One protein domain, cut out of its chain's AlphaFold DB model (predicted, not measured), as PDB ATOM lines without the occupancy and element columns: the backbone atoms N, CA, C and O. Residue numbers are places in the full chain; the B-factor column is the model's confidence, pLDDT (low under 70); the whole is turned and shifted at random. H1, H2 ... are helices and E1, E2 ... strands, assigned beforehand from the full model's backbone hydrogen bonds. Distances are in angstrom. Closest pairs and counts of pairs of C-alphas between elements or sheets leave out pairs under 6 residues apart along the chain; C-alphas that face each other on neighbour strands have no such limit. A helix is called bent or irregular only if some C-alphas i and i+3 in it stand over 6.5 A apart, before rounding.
ATOM      1  N   LYS A   7      96.489  55.178  23.607       46.44
ATOM      2  CA  LYS A   7      96.646  56.504  24.219       46.44
ATOM      3  C   LYS A   7      98.116  56.919  24.404       46.44
ATOM      4  O   LYS A   7      98.445  58.063  24.129       46.44
ATOM      5  N   THR A   8      98.997  56.010  24.809       52.28
ATOM      6  CA  THR A   8     100.436  56.284  24.980       52.28
ATOM      7  C   THR A   8     101.142  56.348  23.636       52.28
ATOM      8  O   THR A   8     101.925  57.261  23.401       52.28
ATOM      9  N   PHE A   9     100.788  55.462  22.706       51.94
ATOM     10  CA  PHE A   9     101.227  55.558  21.318       51.94
ATOM     11  C   PHE A   9     100.763  56.878  20.671       51.94
ATOM     12  O   PHE A   9     101.575  57.562  20.062       51.94
ATOM     13  N   ARG A  10      99.512  57.308  20.894       52.56
ATOM     14  CA  ARG A  10      98.970  58.611  20.455       52.56
ATOM     15  C   ARG A  10      99.702  59.805  21.061       52.56
ATOM     16  O   ARG A  10     100.096  60.697  20.322       52.56
ATOM     17  N   ASN A  11      99.938  59.800  22.374       54.59
ATOM     18  CA  ASN A  11     100.710  60.848  23.054       54.59
ATOM     19  C   ASN A  11     102.153  60.935  22.525       54.59
ATOM     20  O   ASN A  11     102.773  61.995  22.579       54.59
ATOM     21  N   ASN A  12     102.694  59.821  22.026       51.56
ATOM     22  CA  ASN A  12     104.023  59.768  21.432       51.56
ATOM     23  C   ASN A  12     104.015  60.114  19.931       51.56
ATOM     24  O   ASN A  12     104.999  60.689  19.474       51.56
ATOM     25  N   ILE A  13     102.916  59.865  19.191       53.72
ATOM     26  CA  ILE A  13     102.701  60.355  17.809       53.72
ATOM     27  C   ILE A  13     102.837  61.870  17.713       53.72
ATOM     28  O   ILE A  13     103.448  62.376  16.774       53.72
ATOM     29  N   GLU A  14     102.332  62.597  18.706       50.03
ATOM     30  CA  GLU A  14     102.389  64.064  18.728       50.03
ATOM     31  C   GLU A  14     103.821  64.641  18.705       50.03
ATOM     32  O   GLU A  14     103.983  65.841  18.505       50.03
ATOM     33  N   LYS A  15     104.864  63.811  18.876       52.88
ATOM     34  CA  LYS A  15     106.279  64.223  18.927       52.88
ATOM     35  C   LYS A  15     107.115  63.833  17.692       52.88
ATOM     36  O   LYS A  15     108.340  63.909  17.760       52.88
ATOM     37  N   PHE A  16     106.517  63.356  16.598       55.66
ATOM     38  CA  PHE A  16     107.266  62.644  15.549       55.66
ATOM     39  C   PHE A  16     108.175  63.511  14.653       55.66
ATOM     40  O   PHE A  16     107.707  64.235  13.782       55.66
ATOM     41  N   GLU A  17     109.481  63.249  14.768       50.41
ATOM     42  CA  GLU A  17     110.376  62.944  13.640       50.41
ATOM     43  C   GLU A  17     110.827  61.477  13.818       50.41
ATOM     44  O   GLU A  17     111.202  61.086  14.925       50.41
ATOM     45  N   GLY A  18     110.768  60.630  12.781       56.12
ATOM     46  CA  GLY A  18     110.859  59.155  12.903       56.12
ATOM     47  C   GLY A  18     112.075  58.564  13.652       56.12
ATOM     48  O   GLY A  18     112.023  57.420  14.111       56.12
ATOM     49  N   ILE A  19     113.141  59.339  13.886       53.81
ATOM     50  CA  ILE A  19     114.266  58.961  14.765       53.81
ATOM     51  C   ILE A  19     113.805  58.726  16.218       53.81
ATOM     52  O   ILE A  19     114.235  57.756  16.852       53.81
ATOM     53  N   TYR A  20     112.907  59.564  16.742       56.00
ATOM     54  CA  TYR A  20     112.461  59.496  18.141       56.00
ATOM     55  C   TYR A  20     111.633  58.243  18.436       56.00
ATOM     56  O   TYR A  20     111.745  57.649  19.508       56.00
ATOM     57  N   THR A  21     110.856  57.780  17.462       62.88
ATOM     58  CA  THR A  21     110.000  56.595  17.590       62.88
ATOM     59  C   THR A  21     110.820  55.323  17.694       62.88
ATOM     60  O   THR A  21     110.556  54.483  18.557       62.88
ATOM     61  N   ARG A  22     111.871  55.202  16.872       62.50
ATOM     62  CA  ARG A  22     112.823  54.088  16.979       62.50
ATOM     63  C   ARG A  22     113.528  54.083  18.329       62.50
ATOM     64  O   ARG A  22     113.667  53.021  18.931       62.50
ATOM     65  N   PHE A  23     113.962  55.257  18.792       60.25
ATOM     66  CA  PHE A  23     114.619  55.396  20.088       60.25
ATOM     67  C   PHE A  23     113.705  54.929  21.226       60.25
ATOM     68  O   PHE A  23     114.094  54.054  21.996       60.25
ATOM     69  N   TRP A  24     112.467  55.427  21.274       65.69
ATOM     70  CA  TRP A  24     111.505  55.092  22.325       65.69
ATOM     71  C   TRP A  24     111.152  53.599  22.361       65.69
ATOM     72  O   TRP A  24     111.127  52.986  23.429       65.69
ATOM     73  N   ILE A  25     110.924  52.994  21.192       68.25
ATOM     74  CA  ILE A  25     110.655  51.557  21.056       68.25
ATOM     75  C   ILE A  25     111.814  50.725  21.602       68.25
ATOM     76  O   ILE A  25     111.587  49.766  22.341       68.25
ATOM     77  N   LYS A  26     113.047  51.109  21.256       68.88
ATOM     78  CA  LYS A  26     114.260  50.433  21.717       68.88
ATOM     79  C   LYS A  26     114.440  50.572  23.226       68.88
ATOM     80  O   LYS A  26     114.730  49.581  23.885       68.88
ATOM     81  N   GLU A  27     114.260  51.776  23.762       70.56
ATOM     82  CA  GLU A  27     114.391  52.063  25.193       70.56
ATOM     83  C   GLU A  27     113.386  51.258  26.030       70.56
ATOM     84  O   GLU A  27     113.743  50.707  27.067       70.56
ATOM     85  N   ASN A  28     112.148  51.129  25.547       71.00
ATOM     86  CA  ASN A  28     111.065  50.477  26.284       71.00
ATOM     87  C   ASN A  28     110.856  49.002  25.898       71.00
ATOM     88  O   ASN A  28     109.938  48.359  26.405       71.00
ATOM     89  N   ASN A  29     111.688  48.461  25.001       72.50
ATOM     90  CA  ASN A  29     111.588  47.096  24.478       72.50
ATOM     91  C   ASN A  29     110.175  46.743  23.958       72.50
ATOM     92  O   ASN A  29     109.632  45.668  24.229       72.50
ATOM     93  N   ILE A  30     109.550  47.678  23.239       74.19
ATOM     94  CA  ILE A  30     108.164  47.551  22.777       74.19
ATOM     95  C   ILE A  30     108.132  46.928  21.388       74.19
ATOM     96  O   ILE A  30     108.656  47.484  20.428       74.19
ATOM     97  N   LYS A  31     107.434  45.805  21.236       75.25
ATOM     98  CA  LYS A  31     107.152  45.256  19.909       75.25
ATOM     99  C   LYS A  31     105.901  45.921  19.334       75.25
ATOM    100  O   LYS A  31     104.821  45.781  19.904       75.25
ATOM    101  N   ILE A  32     106.045  46.634  18.215       78.75
ATOM    102  CA  ILE A  32     104.902  47.169  17.465       78.75
ATOM    103  C   ILE A  32     104.578  46.233  16.309       78.75
ATOM    104  O   ILE A  32     105.429  45.968  15.462       78.75
ATOM    105  N   GLU A  33     103.337  45.759  16.282       83.38
ATOM    106  CA  GLU A  33     102.817  44.918  15.210       83.38
ATOM    107  C   GLU A  33     102.134  45.771  14.125       83.38
ATOM    108  O   GLU A  33     101.497  46.788  14.450       83.38
ATOM    109  N   PRO A  34     102.235  45.365  12.845       89.12
ATOM    110  CA  PRO A  34     101.441  45.960  11.780       89.12
ATOM    111  C   PRO A  34      99.951  45.746  12.051       89.12
ATOM    112  O   PRO A  34      99.548  44.689  12.534       89.12
ATOM    113  N   LEU A  35      99.121  46.729  11.698       90.94
ATOM    114  CA  LEU A  35      97.672  46.536  11.726       90.94
ATOM    115  C   LEU A  35      97.208  45.791  10.474       90.94
ATOM    116  O   LEU A  35      97.555  46.174   9.351       90.94
ATOM    117  N   SER A  36      96.384  44.764  10.670       93.00
ATOM    118  CA  SER A  36      95.616  44.143   9.591       93.00
ATOM    119  C   SER A  36      94.406  45.004   9.209       93.00
ATOM    120  O   SER A  36      93.999  45.908   9.943       93.00
ATOM    121  N   ASN A  37      93.756  44.683   8.091       95.00
ATOM    122  CA  ASN A  37      92.461  45.271   7.734       95.00
ATOM    123  C   ASN A  37      91.383  45.010   8.807       95.00
ATOM    124  O   ASN A  37      90.506  45.851   9.010       95.00
ATOM    125  N   ILE A  38      91.444  43.869   9.509       93.62
ATOM    126  CA  ILE A  38      90.532  43.539  10.617       93.62
ATOM    127  C   ILE A  38      90.753  44.512  11.779       93.62
ATOM    128  O   ILE A  38      89.787  45.076  12.295       93.62
ATOM    129  N   ASP A  39      92.011  44.763  12.148       91.88
ATOM    130  CA  ASP A  39      92.351  45.705  13.219       91.88
ATOM    131  C   ASP A  39      91.948  47.136  12.849       91.88
ATOM    132  O   ASP A  39      91.311  47.836  13.641       91.88
ATOM    133  N   ILE A  40      92.267  47.567  11.623       94.69
ATOM    134  CA  ILE A  40      91.934  48.907  11.130       94.69
ATOM    135  C   ILE A  40      90.419  49.112  11.134       94.69
ATOM    136  O   ILE A  40      89.960  50.126  11.654       94.69
ATOM    137  N   ASN A  41      89.631  48.148  10.646       96.75
ATOM    138  CA  ASN A  41      88.172  48.239  10.704       96.75
ATOM    139  C   ASN A  41      87.654  48.242  12.152       96.75
ATOM    140  O   ASN A  41      86.757  49.018  12.482       96.75
ATOM    141  N   TYR A  42      88.225  47.424  13.042       92.19
ATOM    142  CA  TYR A  42      87.823  47.383  14.451       92.19
ATOM    143  C   TYR A  42      87.974  48.745  15.152       92.19
ATOM    144  O   TYR A  42      87.095  49.157  15.919       92.19
ATOM    145  N   PHE A  43      89.076  49.458  14.902       91.69
ATOM    146  CA  PHE A  43      89.293  50.797  15.457       91.69
ATOM    147  C   PHE A  43      88.557  51.885  14.671       91.69
ATOM    148  O   PHE A  43      87.938  52.755  15.284       91.69
ATOM    149  N   GLY A  44      88.577  51.811  13.342       91.88
ATOM    150  CA  GLY A  44      87.954  52.770  12.437       91.88
ATOM    151  C   GLY A  44      86.439  52.850  12.593       91.88
ATOM    152  O   GLY A  44      85.893  53.944  12.580       91.88
ATOM    153  N   ASN A  45      85.752  51.742  12.886       93.75
ATOM    154  CA  ASN A  45      84.300  51.736  13.127       93.75
ATOM    155  C   ASN A  45      83.849  52.608  14.315       93.75
ATOM    156  O   ASN A  45      82.655  52.846  14.489       93.75
ATOM    157  N   LYS A  46      84.783  53.086  15.145       92.69
ATOM    158  CA  LYS A  46      84.520  54.019  16.254       92.69
ATOM    159  C   LYS A  46      84.660  55.489  15.833       92.69
ATOM    160  O   LYS A  46      84.340  56.371  16.624       92.69
ATOM    161  N   ILE A  47      85.137  55.747  14.615       93.06
ATOM    162  CA  ILE A  47      85.406  57.068  14.045       93.06
ATOM    163  C   ILE A  47      84.201  57.504  13.209       93.06
ATOM    164  O   ILE A  47      83.654  56.748  12.404       93.06
ATOM    165  N   LYS A  48      83.763  58.752  13.394       95.94
ATOM    166  CA  LYS A  48      82.605  59.289  12.671       95.94
ATOM    167  C   LYS A  48      82.880  59.334  11.164       95.94
ATOM    168  O   LYS A  48      83.915  59.833  10.730       95.94
ATOM    169  N   ASN A  49      81.892  58.908  10.373       97.75
ATOM    170  CA  ASN A  49      81.960  58.845   8.909       97.75
ATOM    171  C   ASN A  49      83.070  57.913   8.387       97.75
ATOM    172  O   ASN A  49      83.603  58.126   7.298       97.75
ATOM    173  N   TYR A  50      83.454  56.898   9.161       98.38
ATOM    174  CA  TYR A  50      84.381  55.884   8.688       98.38
ATOM    175  C   TYR A  50      83.735  55.027   7.594       98.38
ATOM    176  O   TYR A  50      82.670  54.443   7.787       98.38
ATOM    177  N   ARG A  51      84.379  54.990   6.430       98.44
ATOM    178  CA  ARG A  51      83.917  54.296   5.229       98.44
ATOM    179  C   ARG A  51      84.324  52.830   5.223       98.44
ATOM    180  O   ARG A  51      83.572  52.008   4.710       98.44
ATOM    181  N   GLY A  52      85.500  52.528   5.765       98.31
ATOM    182  CA  GLY A  52      86.075  51.188   5.792       98.31
ATOM    183  C   GLY A  52      87.578  51.164   5.522       98.31
ATOM    184  O   GLY A  52      88.211  52.199   5.270       98.31
ATOM    185  N   CYS A  53      88.124  49.953   5.585       98.44
ATOM    186  CA  CYS A  53      89.471  49.598   5.163       98.44
ATOM    187  C   CYS A  53      89.405  48.775   3.869       98.44
ATOM    188  O   CYS A  53      88.763  47.724   3.873       98.44
ATOM    189  N   PHE A  54      90.073  49.218   2.802       98.31
ATOM    190  CA  PHE A  54      89.954  48.615   1.464       98.31
ATOM    191  C   PHE A  54      91.310  48.236   0.865       98.31
ATOM    192  O   PHE A  54      92.338  48.809   1.219       98.31
ATOM    193  N   MET A  55      91.316  47.308  -0.085       97.69
ATOM    194  CA  MET A  55      92.428  47.181  -1.031       97.69
ATOM    195  C   MET A  55      92.263  48.203  -2.166       97.69
ATOM    196  O   MET A  55      91.174  48.753  -2.354       97.69
ATOM    197  N   LEU A  56      93.326  48.478  -2.928       96.06
ATOM    198  CA  LEU A  56      93.337  49.559  -3.924       96.06
ATOM    199  C   LEU A  56      92.192  49.451  -4.950       96.06
ATOM    200  O   LEU A  56      91.549  50.442  -5.293       96.06
ATOM    201  N   ASN A  57      91.920  48.230  -5.410       96.31
ATOM    202  CA  ASN A  57      90.880  47.896  -6.386       96.31
ATOM    203  C   ASN A  57      89.491  47.659  -5.764       96.31
ATOM    204  O   ASN A  57      88.550  47.342  -6.491       96.31
ATOM    205  N   GLU A  58      89.350  47.809  -4.447       97.19
ATOM    206  CA  GLU A  58      88.110  47.553  -3.700       97.19
ATOM    207  C   GLU A  58      87.484  48.832  -3.134       97.19
ATOM    208  O   GLU A  58      86.526  48.769  -2.360       97.19
ATOM    209  N   LEU A  59      87.998  50.006  -3.520       97.62
ATOM    210  CA  LEU A  59      87.367  51.278  -3.183       97.62
ATOM    211  C   LEU A  59      85.894  51.285  -3.650       97.62
ATOM    212  O   LEU A  59      85.589  50.797  -4.745       97.62
ATOM    213  N   PRO A  60      84.965  51.851  -2.857       97.31
ATOM    214  CA  PRO A  60      83.561  51.917  -3.243       97.31
ATOM    215  C   PRO A  60      83.341  52.690  -4.548       97.31
ATOM    216  O   PRO A  60      84.177  53.467  -4.995       97.31
ATOM    217  N   THR A  61      82.165  52.542  -5.152       95.19
ATOM    218  CA  THR A  61      81.863  53.223  -6.422       95.19
ATOM    219  C   THR A  61      81.602  54.720  -6.254       95.19
ATOM    220  O   THR A  61      81.889  55.503  -7.157       95.19
ATOM    221  N   THR A  62      81.037  55.136  -5.117       95.56
ATOM    222  CA  THR A  62      80.633  56.529  -4.879       95.56
ATOM    223  C   THR A  62      80.987  56.963  -3.456       95.56
ATOM    224  O   THR A  62      80.661  56.227  -2.510       95.56
ATOM    225  N   PRO A  63      81.645  58.128  -3.290       97.00
ATOM    226  CA  PRO A  63      81.997  58.653  -1.982       97.00
ATOM    227  C   PRO A  63      80.793  59.279  -1.284       97.00
ATOM    228  O   PRO A  63      79.949  59.918  -1.918       97.00
ATOM    229  N   TRP A  64      80.730  59.152   0.040       97.81
ATOM    230  CA  TRP A  64      79.766  59.898   0.852       97.81
ATOM    231  C   TRP A  64      80.141  61.369   0.949       97.81
ATOM    232  O   TRP A  64      81.292  61.736   0.720       97.81
ATOM    233  N   GLU A  65      79.187  62.223   1.329       97.00
ATOM    234  CA  GLU A  65      79.412  63.663   1.505       97.00
ATOM    235  C   GLU A  65      80.597  63.953   2.434       97.00
ATOM    236  O   GLU A  65      81.534  64.664   2.050       97.00
ATOM    237  N   ASN A  66      80.554  63.335   3.613       97.94
ATOM    238  CA  ASN A  66      81.626  63.282   4.586       97.94
ATOM    239  C   ASN A  66      82.044  61.825   4.738       97.94
ATOM    240  O   ASN A  66      81.205  60.977   5.034       97.94
ATOM    241  N   GLU A  67      83.328  61.543   4.579       98.31
ATOM    242  CA  GLU A  67      83.864  60.213   4.833       98.31
ATOM    243  C   GLU A  67      85.347  60.250   5.155       98.31
ATOM    244  O   GLU A  67      86.056  61.218   4.885       98.31
ATOM    245  N   CYS A  68      85.824  59.170   5.740       98.56
ATOM    246  CA  CYS A  68      87.237  58.885   5.848       98.56
ATOM    247  C   CYS A  68      87.451  57.389   5.744       98.56
ATOM    248  O   CYS A  68      86.543  56.606   6.015       98.56
ATOM    249  N   GLY A  69      88.648  56.981   5.377       98.44
ATOM    250  CA  GLY A  69      88.957  55.569   5.313       98.44
ATOM    251  C   GLY A  69      90.439  55.335   5.170       98.44
ATOM    252  O   GLY A  69      91.240  56.269   5.092       98.44
ATOM    253  N   VAL A  70      90.773  54.056   5.168       98.50
ATOM    254  CA  VAL A  70      92.135  53.569   4.999       98.50
ATOM    255  C   VAL A  70      92.121  52.606   3.829       98.50
ATOM    256  O   VAL A  70      91.149  51.877   3.632       98.50
ATOM    257  N   PHE A  71      93.163  52.608   3.017       98.12
ATOM    258  CA  PHE A  71      93.293  51.625   1.959       98.12
ATOM    259  C   PHE A  71      94.742  51.210   1.757       98.12
ATOM    260  O   PHE A  71      95.666  51.925   2.148       98.12
ATOM    261  N   ASN A  72      94.933  50.012   1.215       97.31
ATOM    262  CA  ASN A  72      96.254  49.523   0.859       97.31
ATOM    263  C   ASN A  72      96.631  50.023  -0.536       97.31
ATOM    264  O   ASN A  72      95.775  50.063  -1.417       97.31
ATOM    265  N   LEU A  73      97.908  50.338  -0.765       94.38
ATOM    266  CA  LEU A  73      98.407  50.618  -2.121       94.38
ATOM    267  C   LEU A  73      98.503  49.364  -3.004       94.38
ATOM    268  O   LEU A  73      98.715  49.476  -4.209       94.38
ATOM    269  N   ASN A  74      98.363  48.173  -2.429       94.94
ATOM    270  CA  ASN A  74      98.239  46.935  -3.183       94.94
ATOM    271  C   ASN A  74      96.781  46.577  -3.484       94.94
ATOM    272  O   ASN A  74      95.858  46.985  -2.772       94.94
ATOM    273  N   ASP A  75      96.590  45.781  -4.534       94.69
ATOM    274  CA  ASP A  75      95.290  45.202  -4.864       94.69
ATOM    275  C   ASP A  75      94.984  43.954  -4.017       94.69
ATOM    276  O   ASP A  75      95.844  43.429  -3.306       94.69
ATOM    277  N   SER A  76      93.741  43.475  -4.084       94.38
ATOM    278  CA  SER A  76      93.270  42.330  -3.297       94.38
ATOM    279  C   SER A  76      93.867  40.970  -3.670       94.38
ATOM    280  O   SER A  76      93.646  39.996  -2.952       94.38
ATOM    281  N   THR A  77      94.651  40.878  -4.749       94.19
ATOM    282  CA  THR A  77      95.399  39.659  -5.107       94.19
ATOM    283  C   THR A  77      96.766  39.587  -4.423       94.19
ATOM    284  O   THR A  77      97.434  38.551  -4.461       94.19
ATOM    285  N   GLN A  78      97.181  40.675  -3.775       93.56
ATOM    286  CA  GLN A  78      98.456  40.816  -3.087       93.56
ATOM    287  C   GLN A  78      98.264  40.795  -1.562       93.56
ATOM    288  O   GLN A  78      97.208  41.134  -1.036       93.56
ATOM    289  N   ASN A  79      99.326  40.466  -0.823       85.25
ATOM    290  CA  ASN A  79      99.280  40.363   0.644       85.25
ATOM    291  C   ASN A  79      99.128  41.716   1.378       85.25
ATOM    292  O   ASN A  79      98.942  41.722   2.593       85.25
ATOM    293  N   GLY A  80      99.209  42.846   0.663       83.12
ATOM    294  CA  GLY A  80      99.222  44.192   1.238       83.12
ATOM    295  C   GLY A  80     100.598  44.595   1.781       83.12
ATOM    296  O   GLY A  80     101.277  43.799   2.425       83.12
ATOM    297  N   SER A  81     101.021  45.839   1.534       87.81
ATOM    298  CA  SER A  81     102.361  46.320   1.930       87.81
ATOM    299  C   SER A  81     102.367  47.688   2.598       87.81
ATOM    300  O   SER A  81     103.227  47.945   3.438       87.81
ATOM    301  N   HIS A  82     101.409  48.558   2.271       94.25
ATOM    302  CA  HIS A  82     101.392  49.918   2.800       94.25
ATOM    303  C   HIS A  82      99.974  50.450   2.945       94.25
ATOM    304  O   HIS A  82      99.200  50.412   1.990       94.25
ATOM    305  N   TRP A  83      99.650  50.945   4.139       96.31
ATOM    306  CA  TRP A  83      98.375  51.589   4.435       96.31
ATOM    307  C   TRP A  83      98.492  53.100   4.270       96.31
ATOM    308  O   TRP A  83      99.389  53.727   4.835       96.31
ATOM    309  N   VAL A  84      97.530  53.666   3.554       96.31
ATOM    310  CA  VAL A  84      97.348  55.103   3.342       96.31
ATOM    311  C   VAL A  84      95.908  55.473   3.678       96.31
ATOM    312  O   VAL A  84      95.035  54.604   3.758       96.31
ATOM    313  N   ALA A  85      95.628  56.751   3.902       97.56
ATOM    314  CA  ALA A  85      94.304  57.192   4.318       97.56
ATOM    315  C   ALA A  85      93.765  58.331   3.463       97.56
ATOM    316  O   ALA A  85      94.506  59.065   2.809       97.56
ATOM    317  N   TRP A  86      92.449  58.509   3.513       97.88
ATOM    318  CA  TRP A  86      91.806  59.707   2.994       97.88
ATOM    319  C   TRP A  86      90.785  60.259   3.976       97.88
ATOM    320  O   TRP A  86      90.209  59.542   4.802       97.88
ATOM    321  N   LYS A  87      90.527  61.557   3.845       97.75
ATOM    322  CA  LYS A  87      89.427  62.242   4.518       97.75
ATOM    323  C   LYS A  87      88.750  63.200   3.551       97.75
ATOM    324  O   LYS A  87      89.423  63.939   2.841       97.75
ATOM    325  N   LYS A  88      87.424  63.208   3.550       97.81
ATOM    326  CA  LYS A  88      86.571  64.083   2.749       97.81
ATOM    327  C   LYS A  88      85.560  64.784   3.648       97.81
ATOM    328  O   LYS A  88      84.908  64.143   4.472       97.81
ATOM    329  N   ILE A  89      85.449  66.099   3.487       96.25
ATOM    330  CA  ILE A  89      84.627  66.983   4.315       96.25
ATOM    331  C   ILE A  89      83.744  67.836   3.402       96.25
ATOM    332  O   ILE A  89      84.248  68.514   2.505       96.25
ATOM    333  N   ASN A  90      82.431  67.799   3.643       94.25
ATOM    334  CA  ASN A  90      81.400  68.611   2.984       94.25
ATOM    335  C   ASN A  90      81.476  68.609   1.445       94.25
ATOM    336  O   ASN A  90      81.302  69.652   0.822       94.25
ATOM    337  N   ASN A  91      81.793  67.467   0.820       90.31
ATOM    338  CA  ASN A  91      82.053  67.321  -0.627       90.31
ATOM    339  C   ASN A  91      83.207  68.148  -1.224       90.31
ATOM    340  O   ASN A  91      83.653  67.833  -2.328       90.31
ATOM    341  N   THR A  92      83.709  69.160  -0.527       90.19
ATOM    342  CA  THR A  92      84.604  70.169  -1.091       90.19
ATOM    343  C   THR A  92      86.048  69.962  -0.698       90.19
ATOM    344  O   THR A  92      86.905  70.205  -1.529       90.19
ATOM    345  N   PHE A  93      86.339  69.508   0.518       94.56
ATOM    346  CA  PHE A  93      87.710  69.424   1.009       94.56
ATOM    347  C   PHE A  93      88.136  67.969   1.174       94.56
ATOM    348  O   PHE A  93      87.499  67.217   1.915       94.56
ATOM    349  N   LYS A  94      89.197  67.564   0.471       95.94
ATOM    350  CA  LYS A  94      89.683  66.183   0.451       95.94
ATOM    351  C   LYS A  94      91.168  66.167   0.779       95.94
ATOM    352  O   LYS A  94      91.924  66.968   0.245       95.94
ATOM    353  N   ILE A  95      91.590  65.241   1.627       95.38
ATOM    354  CA  ILE A  95      92.996  65.035   1.958       95.38
ATOM    355  C   ILE A  95      93.342  63.573   1.711       95.38
ATOM    356  O   ILE A  95      92.634  62.685   2.191       95.38
ATOM    357  N   TYR A  96      94.434  63.348   0.996       95.69
ATOM    358  CA  TYR A  96      95.163  62.092   0.930       95.69
ATOM    359  C   TYR A  96      96.341  62.144   1.907       95.69
ATOM    360  O   TYR A  96      97.103  63.115   1.925       95.69
ATOM    361  N   PHE A  97      96.467  61.105   2.722       94.56
ATOM    362  CA  PHE A  97      97.529  60.957   3.700       94.56
ATOM    363  C   PHE A  97      98.345  59.709   3.400       94.56
ATOM    364  O   PHE A  97      97.826  58.591   3.441       94.56
ATOM    365  N   ASP A  98      99.632  59.926   3.165       94.25
ATOM    366  CA  ASP A  98     100.633  58.875   3.100       94.25
ATOM    367  C   ASP A  98     101.606  59.058   4.274       94.25
ATOM    368  O   ASP A  98     102.264  60.101   4.348       94.25
ATOM    369  N   PRO A  99     101.734  58.076   5.186       90.31
ATOM    370  CA  PRO A  99     102.720  58.114   6.263       90.31
ATOM    371  C   PRO A  99     104.158  58.387   5.803       90.31
ATOM    372  O   PRO A  99     104.932  58.984   6.552       90.31
ATOM    373  N   PHE A 100     104.530  57.993   4.584       88.56
ATOM    374  CA  PHE A 100     105.859  58.252   4.025       88.56
ATOM    375  C   PHE A 100     106.025  59.667   3.443       88.56
ATOM    376  O   PHE A 100     107.153  60.063   3.137       88.56
ATOM    377  N   GLY A 101     104.945  60.449   3.362       82.25
ATOM    378  CA  GLY A 101     104.922  61.821   2.857       82.25
ATOM    379  C   GLY A 101     104.895  61.934   1.328       82.25
ATOM    380  O   GLY A 101     105.182  60.987   0.595       82.25
ATOM    381  N   HIS A 102     104.585  63.139   0.834       67.75
ATOM    382  CA  HIS A 102     104.412  63.440  -0.601       67.75
ATOM    383  C   HIS A 102     105.663  63.193  -1.461       67.75
ATOM    384  O   HIS A 102     105.561  63.081  -2.679       67.75
ATOM    385  N   ILE A 103     106.852  63.077  -0.858       58.06
ATOM    386  CA  ILE A 103     108.083  62.735  -1.593       58.06
ATOM    387  C   ILE A 103     107.970  61.343  -2.255       58.06
ATOM    388  O   ILE A 103     108.695  61.068  -3.209       58.06
ATOM    389  N   VAL A 104     107.047  60.483  -1.801       53.62
ATOM    390  CA  VAL A 104     106.957  59.080  -2.238       53.62
ATOM    391  C   VAL A 104     105.836  58.808  -3.260       53.62
ATOM    392  O   VAL A 104     105.892  57.782  -3.936       53.62
ATOM    393  N   GLY A 105     104.888  59.724  -3.505       59.88
ATOM    394  CA  GLY A 105     103.968  59.562  -4.642       59.88
ATOM    395  C   GLY A 105     102.710  60.431  -4.647       59.88
ATOM    396  O   GLY A 105     102.222  60.879  -3.612       59.88
ATOM    397  N   GLU A 106     102.172  60.635  -5.852       80.81
ATOM    398  CA  GLU A 106     100.823  61.164  -6.068       80.81
ATOM    399  C   GLU A 106      99.759  60.167  -5.566       80.81
ATOM    400  O   GLU A 106     100.010  58.956  -5.550       80.81
ATOM    401  N   PRO A 107      98.541  60.627  -5.214       90.19
ATOM    402  CA  PRO A 107      97.445  59.723  -4.906       90.19
ATOM    403  C   PRO A 107      97.188  58.762  -6.076       90.19
ATOM    404  O   PRO A 107      97.176  59.195  -7.235       90.19
ATOM    405  N   PRO A 108      96.929  57.472  -5.809       93.19
ATOM    406  CA  PRO A 108      96.733  56.503  -6.875       93.19
ATOM    407  C   PRO A 108      95.496  56.838  -7.714       93.19
ATOM    408  O   PRO A 108      94.520  57.428  -7.238       93.19
ATOM    409  N   LYS A 109      95.528  56.446  -8.993       94.50
ATOM    410  CA  LYS A 109      94.492  56.797  -9.980       94.50
ATOM    411  C   LYS A 109      93.105  56.311  -9.561       94.50
ATOM    412  O   LYS A 109      92.114  56.965  -9.876       94.50
ATOM    413  N   GLU A 110      93.037  55.199  -8.845       96.12
ATOM    414  CA  GLU A 110      91.832  54.608  -8.273       96.12
ATOM    415  C   GLU A 110      91.199  55.546  -7.242       96.12
ATOM    416  O   GLU A 110      89.999  55.815  -7.315       96.12
ATOM    417  N   LEU A 111      92.008  56.139  -6.354       95.38
ATOM    418  CA  LEU A 111      91.525  57.136  -5.400       95.38
ATOM    419  C   LEU A 111      91.068  58.409  -6.120       95.38
ATOM    420  O   LEU A 111      90.018  58.956  -5.790       95.38
ATOM    421  N   LEU A 112      91.812  58.858  -7.137       95.38
ATOM    422  CA  LEU A 112      91.423  60.019  -7.947       95.38
ATOM    423  C   LEU A 112      90.104  59.785  -8.693       95.38
ATOM    424  O   LEU A 112      89.297  60.704  -8.811       95.38
ATOM    425  N   LYS A 113      89.873  58.562  -9.185       96.00
ATOM    426  CA  LYS A 113      88.615  58.156  -9.824       96.00
ATOM    427  C   LYS A 113      87.465  58.124  -8.819       96.00
ATOM    428  O   LYS A 113      86.364  58.544  -9.158       96.00
ATOM    429  N   TYR A 114      87.724  57.648  -7.605       97.00
ATOM    430  CA  TYR A 114      86.731  57.548  -6.541       97.00
ATOM    431  C   TYR A 114      86.332  58.916  -5.964       97.00
ATOM    432  O   TYR A 114      85.149  59.242  -5.895       97.00
ATOM    433  N   LEU A 115      87.308  59.738  -5.569       95.50
ATOM    434  CA  LEU A 115      87.079  61.020  -4.891       95.50
ATOM    435  C   LEU A 115      86.914  62.209  -5.846       95.50
ATOM    436  O   LEU A 115      86.394  63.253  -5.438       95.50
ATOM    437  N   GLY A 116      87.381  62.086  -7.089       93.88
ATOM    438  CA  GLY A 116      87.579  63.206  -8.006       93.88
ATOM    439  C   GLY A 116      88.813  64.043  -7.647       93.88
ATOM    440  O   GLY A 116      89.171  64.178  -6.476       93.88
ATOM    441  N   LYS A 117      89.448  64.643  -8.661       89.50
ATOM    442  CA  LYS A 117      90.715  65.387  -8.513       89.50
ATOM    443  C   LYS A 117      90.564  66.757  -7.848       89.50
ATOM    444  O   LYS A 117      91.500  67.225  -7.209       89.50
ATOM    445  N   ASP A 118      89.404  67.390  -7.986       91.94
ATOM    446  CA  ASP A 118      89.208  68.759  -7.507       91.94
ATOM    447  C   ASP A 118      89.337  68.833  -5.986       91.94
ATOM    448  O   ASP A 118      88.764  68.003  -5.274       91.94
ATOM    449  N   ASN A 119      90.061  69.840  -5.491       91.75
ATOM    450  CA  ASN A 119      90.252  70.104  -4.061       91.75
ATOM    451  C   ASN A 119      90.784  68.899  -3.251       91.75
ATOM    452  O   ASN A 119      90.434  68.732  -2.077       91.75
ATOM    453  N   LEU A 120      91.595  68.045  -3.884       92.69
ATOM    454  CA  LEU A 120      92.346  66.987  -3.219       92.69
ATOM    455  C   LEU A 120      93.751  67.477  -2.869       92.69
ATOM    456  O   LEU A 120      94.562  67.760  -3.747       92.69
ATOM    457  N   PHE A 121      94.028  67.542  -1.576       91.38
ATOM    458  CA  PHE A 121      95.319  67.916  -1.017       91.38
ATOM    459  C   PHE A 121      96.072  66.670  -0.563       91.38
ATOM    460  O   PHE A 121      95.462  65.685  -0.151       91.38
ATOM    461  N   CYS A 122      97.398  66.721  -0.605       89.62
ATOM    462  CA  CYS A 122      98.253  65.649  -0.108       89.62
ATOM    463  C   CYS A 122      99.054  66.150   1.087       89.62
ATOM    464  O   CYS A 122      99.543  67.281   1.072       89.62
ATOM    465  N   THR A 123      99.226  65.312   2.105       83.75
ATOM    466  CA  THR A 123     100.142  65.637   3.201       83.75
ATOM    467  C   THR A 123     101.587  65.601   2.715       83.75
ATOM    468  O   THR A 123     102.044  64.594   2.174       83.75
ATOM    469  N   VAL A 124     102.315  66.700   2.914       80.69
ATOM    470  CA  VAL A 124     103.702  66.843   2.439       80.69
ATOM    471  C   VAL A 124     104.730  66.243   3.391       80.69
ATOM    472  O   VAL A 124     105.751  65.725   2.943       80.69
ATOM    473  N   SER A 125     104.446  66.278   4.691       83.94
ATOM    474  CA  SER A 125     105.355  65.812   5.733       83.94
ATOM    475  C   SER A 125     105.496  64.292   5.729       83.94
ATOM    476  O   SER A 125     104.520  63.563   5.565       83.94
ATOM    477  N   GLN A 126     106.722  63.824   5.950       85.50
ATOM    478  CA  GLN A 126     107.034  62.416   6.160       85.50
ATOM    479  C   GLN A 126     106.947  62.092   7.654       85.50
ATOM    480  O   GLN A 126     107.690  62.655   8.456       85.50
ATOM    481  N   PHE A 127     106.054  61.175   8.023       83.81
ATOM    482  CA  PHE A 127     105.830  60.748   9.412       83.81
ATOM    483  C   PHE A 127     106.422  59.367   9.717       83.81
ATOM    484  O   PHE A 127     106.552  58.993  10.881       83.81
ATOM    485  N   GLN A 128     106.784  58.611   8.684       84.31
ATOM    486  CA  GLN A 128     107.393  57.294   8.781       84.31
ATOM    487  C   GLN A 128     108.515  57.168   7.740       84.31
ATOM    488  O   GLN A 128     108.386  57.627   6.608       84.31
ATOM    489  N   TYR A 129     109.615  56.526   8.111       84.25
ATOM    490  CA  TYR A 129     110.689  56.116   7.206       84.25
ATOM    491  C   TYR A 129     110.585  54.622   6.884       84.25
ATOM    492  O   TYR A 129     110.050  53.843   7.667       84.25
ATOM    493  N   TYR A 130     111.196  54.184   5.780       80.81
ATOM    494  CA  TYR A 130     111.182  52.775   5.354       80.81
ATOM    495  C   TYR A 130     111.713  51.791   6.416       80.81
ATOM    496  O   TYR A 130     111.209  50.684   6.550       80.81
ATOM    497  N   ASN A 131     112.713  52.210   7.198       80.31
ATOM    498  CA  ASN A 131     113.305  51.391   8.262       80.31
ATOM    499  C   ASN A 131     112.606  51.577   9.626       80.31
ATOM    500  O   ASN A 131     113.105  51.077  10.636       80.31
ATOM    501  N   ASP A 132     111.515  52.347   9.691       80.56
ATOM    502  CA  ASP A 132     110.704  52.435  10.904       80.56
ATOM    503  C   ASP A 132     109.883  51.156  11.091       80.56
ATOM    504  O   ASP A 132     109.575  50.455  10.123       80.56
ATOM    505  N   PRO A 133     109.464  50.859  12.329       83.56
ATOM    506  CA  PRO A 133     108.473  49.822  12.592       83.56
ATOM    507  C   PRO A 133     107.193  50.031  11.769       83.56
ATOM    508  O   PRO A 133     106.906  51.158  11.356       83.56
ATOM    509  N   PRO A 134     106.396  48.975  11.530       86.75
ATOM    510  CA  PRO A 134     105.285  49.016  10.581       86.75
ATOM    511  C   PRO A 134     104.060  49.743  11.159       86.75
ATOM    512  O   PRO A 134     103.053  49.140  11.533       86.75
ATOM    513  N   ILE A 135     104.152  51.070  11.245       88.62
ATOM    514  CA  ILE A 135     103.178  51.930  11.928       88.62
ATOM    515  C   ILE A 135     102.198  52.645  10.992       88.62
ATOM    516  O   ILE A 135     101.327  53.364  11.478       88.62
ATOM    517  N   CYS A 136     102.287  52.434   9.676       92.81
ATOM    518  CA  CYS A 136     101.489  53.146   8.672       92.81
ATOM    519  C   CYS A 136      99.979  53.063   8.941       92.81
ATOM    520  O   CYS A 136      99.293  54.083   8.941       92.81
ATOM    521  N   GLY A 137      99.464  51.876   9.284       93.88
ATOM    522  CA  GLY A 137      98.051  51.690   9.636       93.88
ATOM    523  C   GLY A 137      97.637  52.438  10.908       93.88
ATOM    524  O   GLY A 137      96.529  52.970  10.986       93.88
ATOM    525  N   HIS A 138      98.533  52.542  11.894       90.00
ATOM    526  CA  HIS A 138      98.259  53.293  13.119       90.00
ATOM    527  C   HIS A 138      98.234  54.804  12.854       90.00
ATOM    528  O   HIS A 138      97.336  55.497  13.332       90.00
ATOM    529  N   LEU A 139      99.180  55.302  12.050       91.56
ATOM    530  CA  LEU A 139      99.223  56.699  11.613       91.56
ATOM    531  C   LEU A 139      97.988  57.064  10.782       91.56
ATOM    532  O   LEU A 139      97.430  58.138  10.972       91.56
ATOM    533  N   CYS A 140      97.508  56.158   9.926       95.81
ATOM    534  CA  CYS A 140      96.273  56.348   9.165       95.81
ATOM    535  C   CYS A 140      95.053  56.558  10.073       95.81
ATOM    536  O   CYS A 140      94.276  57.484   9.845       95.81
ATOM    537  N   LEU A 141      94.896  55.733  11.115       94.25
ATOM    538  CA  LEU A 141      93.809  55.875  12.091       94.25
ATOM    539  C   LEU A 141      93.903  57.190  12.875       94.25
ATOM    540  O   LEU A 141      92.884  57.831  13.130       94.25
ATOM    541  N   GLU A 142      95.116  57.598  13.250       91.50
ATOM    542  CA  GLU A 142      95.332  58.870  13.942       91.50
ATOM    543  C   GLU A 142      95.044  60.066  13.031       91.50
ATOM    544  O   GLU A 142      94.375  61.010  13.450       91.50
ATOM    545  N   PHE A 143      95.460  59.998  11.767       93.44
ATOM    546  CA  PHE A 143      95.159  61.012  10.768       93.44
ATOM    547  C   PHE A 143      93.648  61.171  10.557       93.44
ATOM    548  O   PHE A 143      93.139  62.290  10.623       93.44
ATOM    549  N   ILE A 144      92.889  60.095  10.329       95.19
ATOM    550  CA  ILE A 144      91.456  60.247  10.021       95.19
ATOM    551  C   ILE A 144      90.646  60.794  11.207       95.19
ATOM    552  O   ILE A 144      89.669  61.517  10.978       95.19
ATOM    553  N   GLU A 145      91.068  60.522  12.446       92.56
ATOM    554  CA  GLU A 145      90.463  61.077  13.666       92.56
ATOM    555  C   GLU A 145      90.911  62.530  13.910       92.56
ATOM    556  O   GLU A 145      90.083  63.411  14.146       92.56
ATOM    557  N   ASN A 146      92.214  62.807  13.786       89.50
ATOM    558  CA  ASN A 146      92.855  64.049  14.228       89.50
ATOM    559  C   ASN A 146      93.532  64.840  13.092       89.50
ATOM    560  O   ASN A 146      94.515  65.540  13.325       89.50
ATOM    561  N   TYR A 147      92.985  64.783  11.874       88.62
ATOM    562  CA  TYR A 147      93.589  65.319  10.639       88.62
ATOM    563  C   TYR A 147      94.108  66.762  10.726       88.62
ATOM    564  O   TYR A 147      95.066  67.106  10.045       88.62
ATOM    565  N   LYS A 148      93.509  67.608  11.575       88.69
ATOM    566  CA  LYS A 148      93.944  68.997  11.793       88.69
ATOM    567  C   LYS A 148      95.369  69.117  12.343       88.69
ATOM    568  O   LYS A 148      95.947  70.184  12.233       88.69
ATOM    569  N   LYS A 149      95.916  68.058  12.953       83.62
ATOM    570  CA  LYS A 149      97.308  68.000  13.431       83.62
ATOM    571  C   LYS A 149      98.317  67.709  12.309       83.62
ATOM    572  O   LYS A 149      99.513  67.814  12.539       83.62
ATOM    573  N   PHE A 150      97.836  67.292  11.136       80.19
ATOM    574  CA  PHE A 150      98.644  66.797  10.015       80.19
ATOM    575  C   PHE A 150      98.637  67.742   8.802       80.19
ATOM    576  O   PHE A 150      99.211  67.400   7.767       80.19
TER     577      PHE A 150
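AT A GLANCE: This is residues 7 to 150 of the 151 residues of an uncharacterized protein of Acyrthosiphon pisum (UniProt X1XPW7). A twisted sheet of five strands has two helices, H3 and H5, side by side over one face, while H1 and H2 lie off the sheet at one end of the longest axis. H4, a short helix, only grazes the sheet, and the long link of residues 123 to 135 leads from the edge strand E5 back to H5. The printed part has 144 residues with five named helices and five named strands, in the order H1 H2 H3 E1 E2 E3 E4 H4 E5 H5. The mixed sheet runs E1 E2 E3 E4 E5, and the class is mixed, helices and strands. The whole is compact, with a radius of gyration of the C-alphas of 14.7 A and spans of 45 by 32 by 30 A.

HOW THE PARTS SIT: H1, residues 7 to 13, and H2, residues 18 to 28, are close but not clearly touching, the closest C-alphas being those of Asn 12 and Thr 21, 7.8 A apart. They run opposite ways at a steep tilt of 39 degrees, and neither is on the sheet. H3, residues 37 to 44, is apart from H2. H3 is on the sheet at a height of 8.6 A, over E1, residues 50 to 54, and only just not over E2, residues 67 to 72, on which 2 of its 8 C-alphas fall. Its closest C-alpha pair with E1 is that of Asn 41 and Cys 53, 5.9 A. E1 and E2 are parallel, with N 51 and O 68 within hydrogen-bond range at 2.7 A. E2 forms a hairpin with E3, residues 83 to 89, where N 71 and O 84 are 2.8 A apart. E3 forms a hairpin with E4, residues 93 to 97, where N 87 and O 95 are 2.9 A apart. E2, E3 and E4 make a meander, each strand the antiparallel neighbour of the one before. H4, residues 109 to 115, only grazes the sheet with its residues 111 to 115. E5, residues 120 to 122, is parallel to E4, with N 121 and O 94 at 2.8 A. E4, H4 and E5 form a strand-helix-strand unit, two parallel neighbour strands with a helix between, and its crossover is right-handed. H5, residues 136 to 149, is on the sheet at a height of 8.7 A, over E2 and E3 and only just over E4, on which 3 of its 14 C-alphas fall. On the local plane its line and that of E3 stand at 20 degrees, along the strands, and the closest C-alphas are those of Trp 83 and Gly 137, 5.2 A apart. H5 touches H3 with residues 137 to 141 alone, at a shallow tilt of 23 degrees, the same way; the closest C-alphas are those of Gly 44 and Leu 141, 6.6 A apart. H3 and H5 lie on the same face, giving two layers, helices on one face of a sheet. H1 and H5 are close but not clearly touching, with the C-alphas of Arg 10 and Glu 142 closest at 7.5 A. Every O i to N i+4 pair is within hydrogen-bond range in H1, H3 and H4, against 6 of 7 in H2 and 8 of 10 in H5.

IN THESE COORDINATES: H1 begins at C-alpha 7, (96.646, 56.504, 24.219). H2 is 15.9 A from first to last C-alpha. E2 measures 16.8 A, E3 20.6 A and E4 13.2 A. H5 measures 16.1 A and ends at C-alpha 149, (97.308, 68.000, 13.431); it is irregular, with C-alphas 145 and 148 8.9 A apart.

THE WHOLE: The two C-alphas farthest apart are those of Glu 27 and Thr 62, 45.4 A. The printed part has no cut. The links E1 to E2, E4 to H4 and E5 to H5 are long. The mean pLDDT of the printed part is 85.8, and residues 7 to 26 and 102 to 105 are under 70.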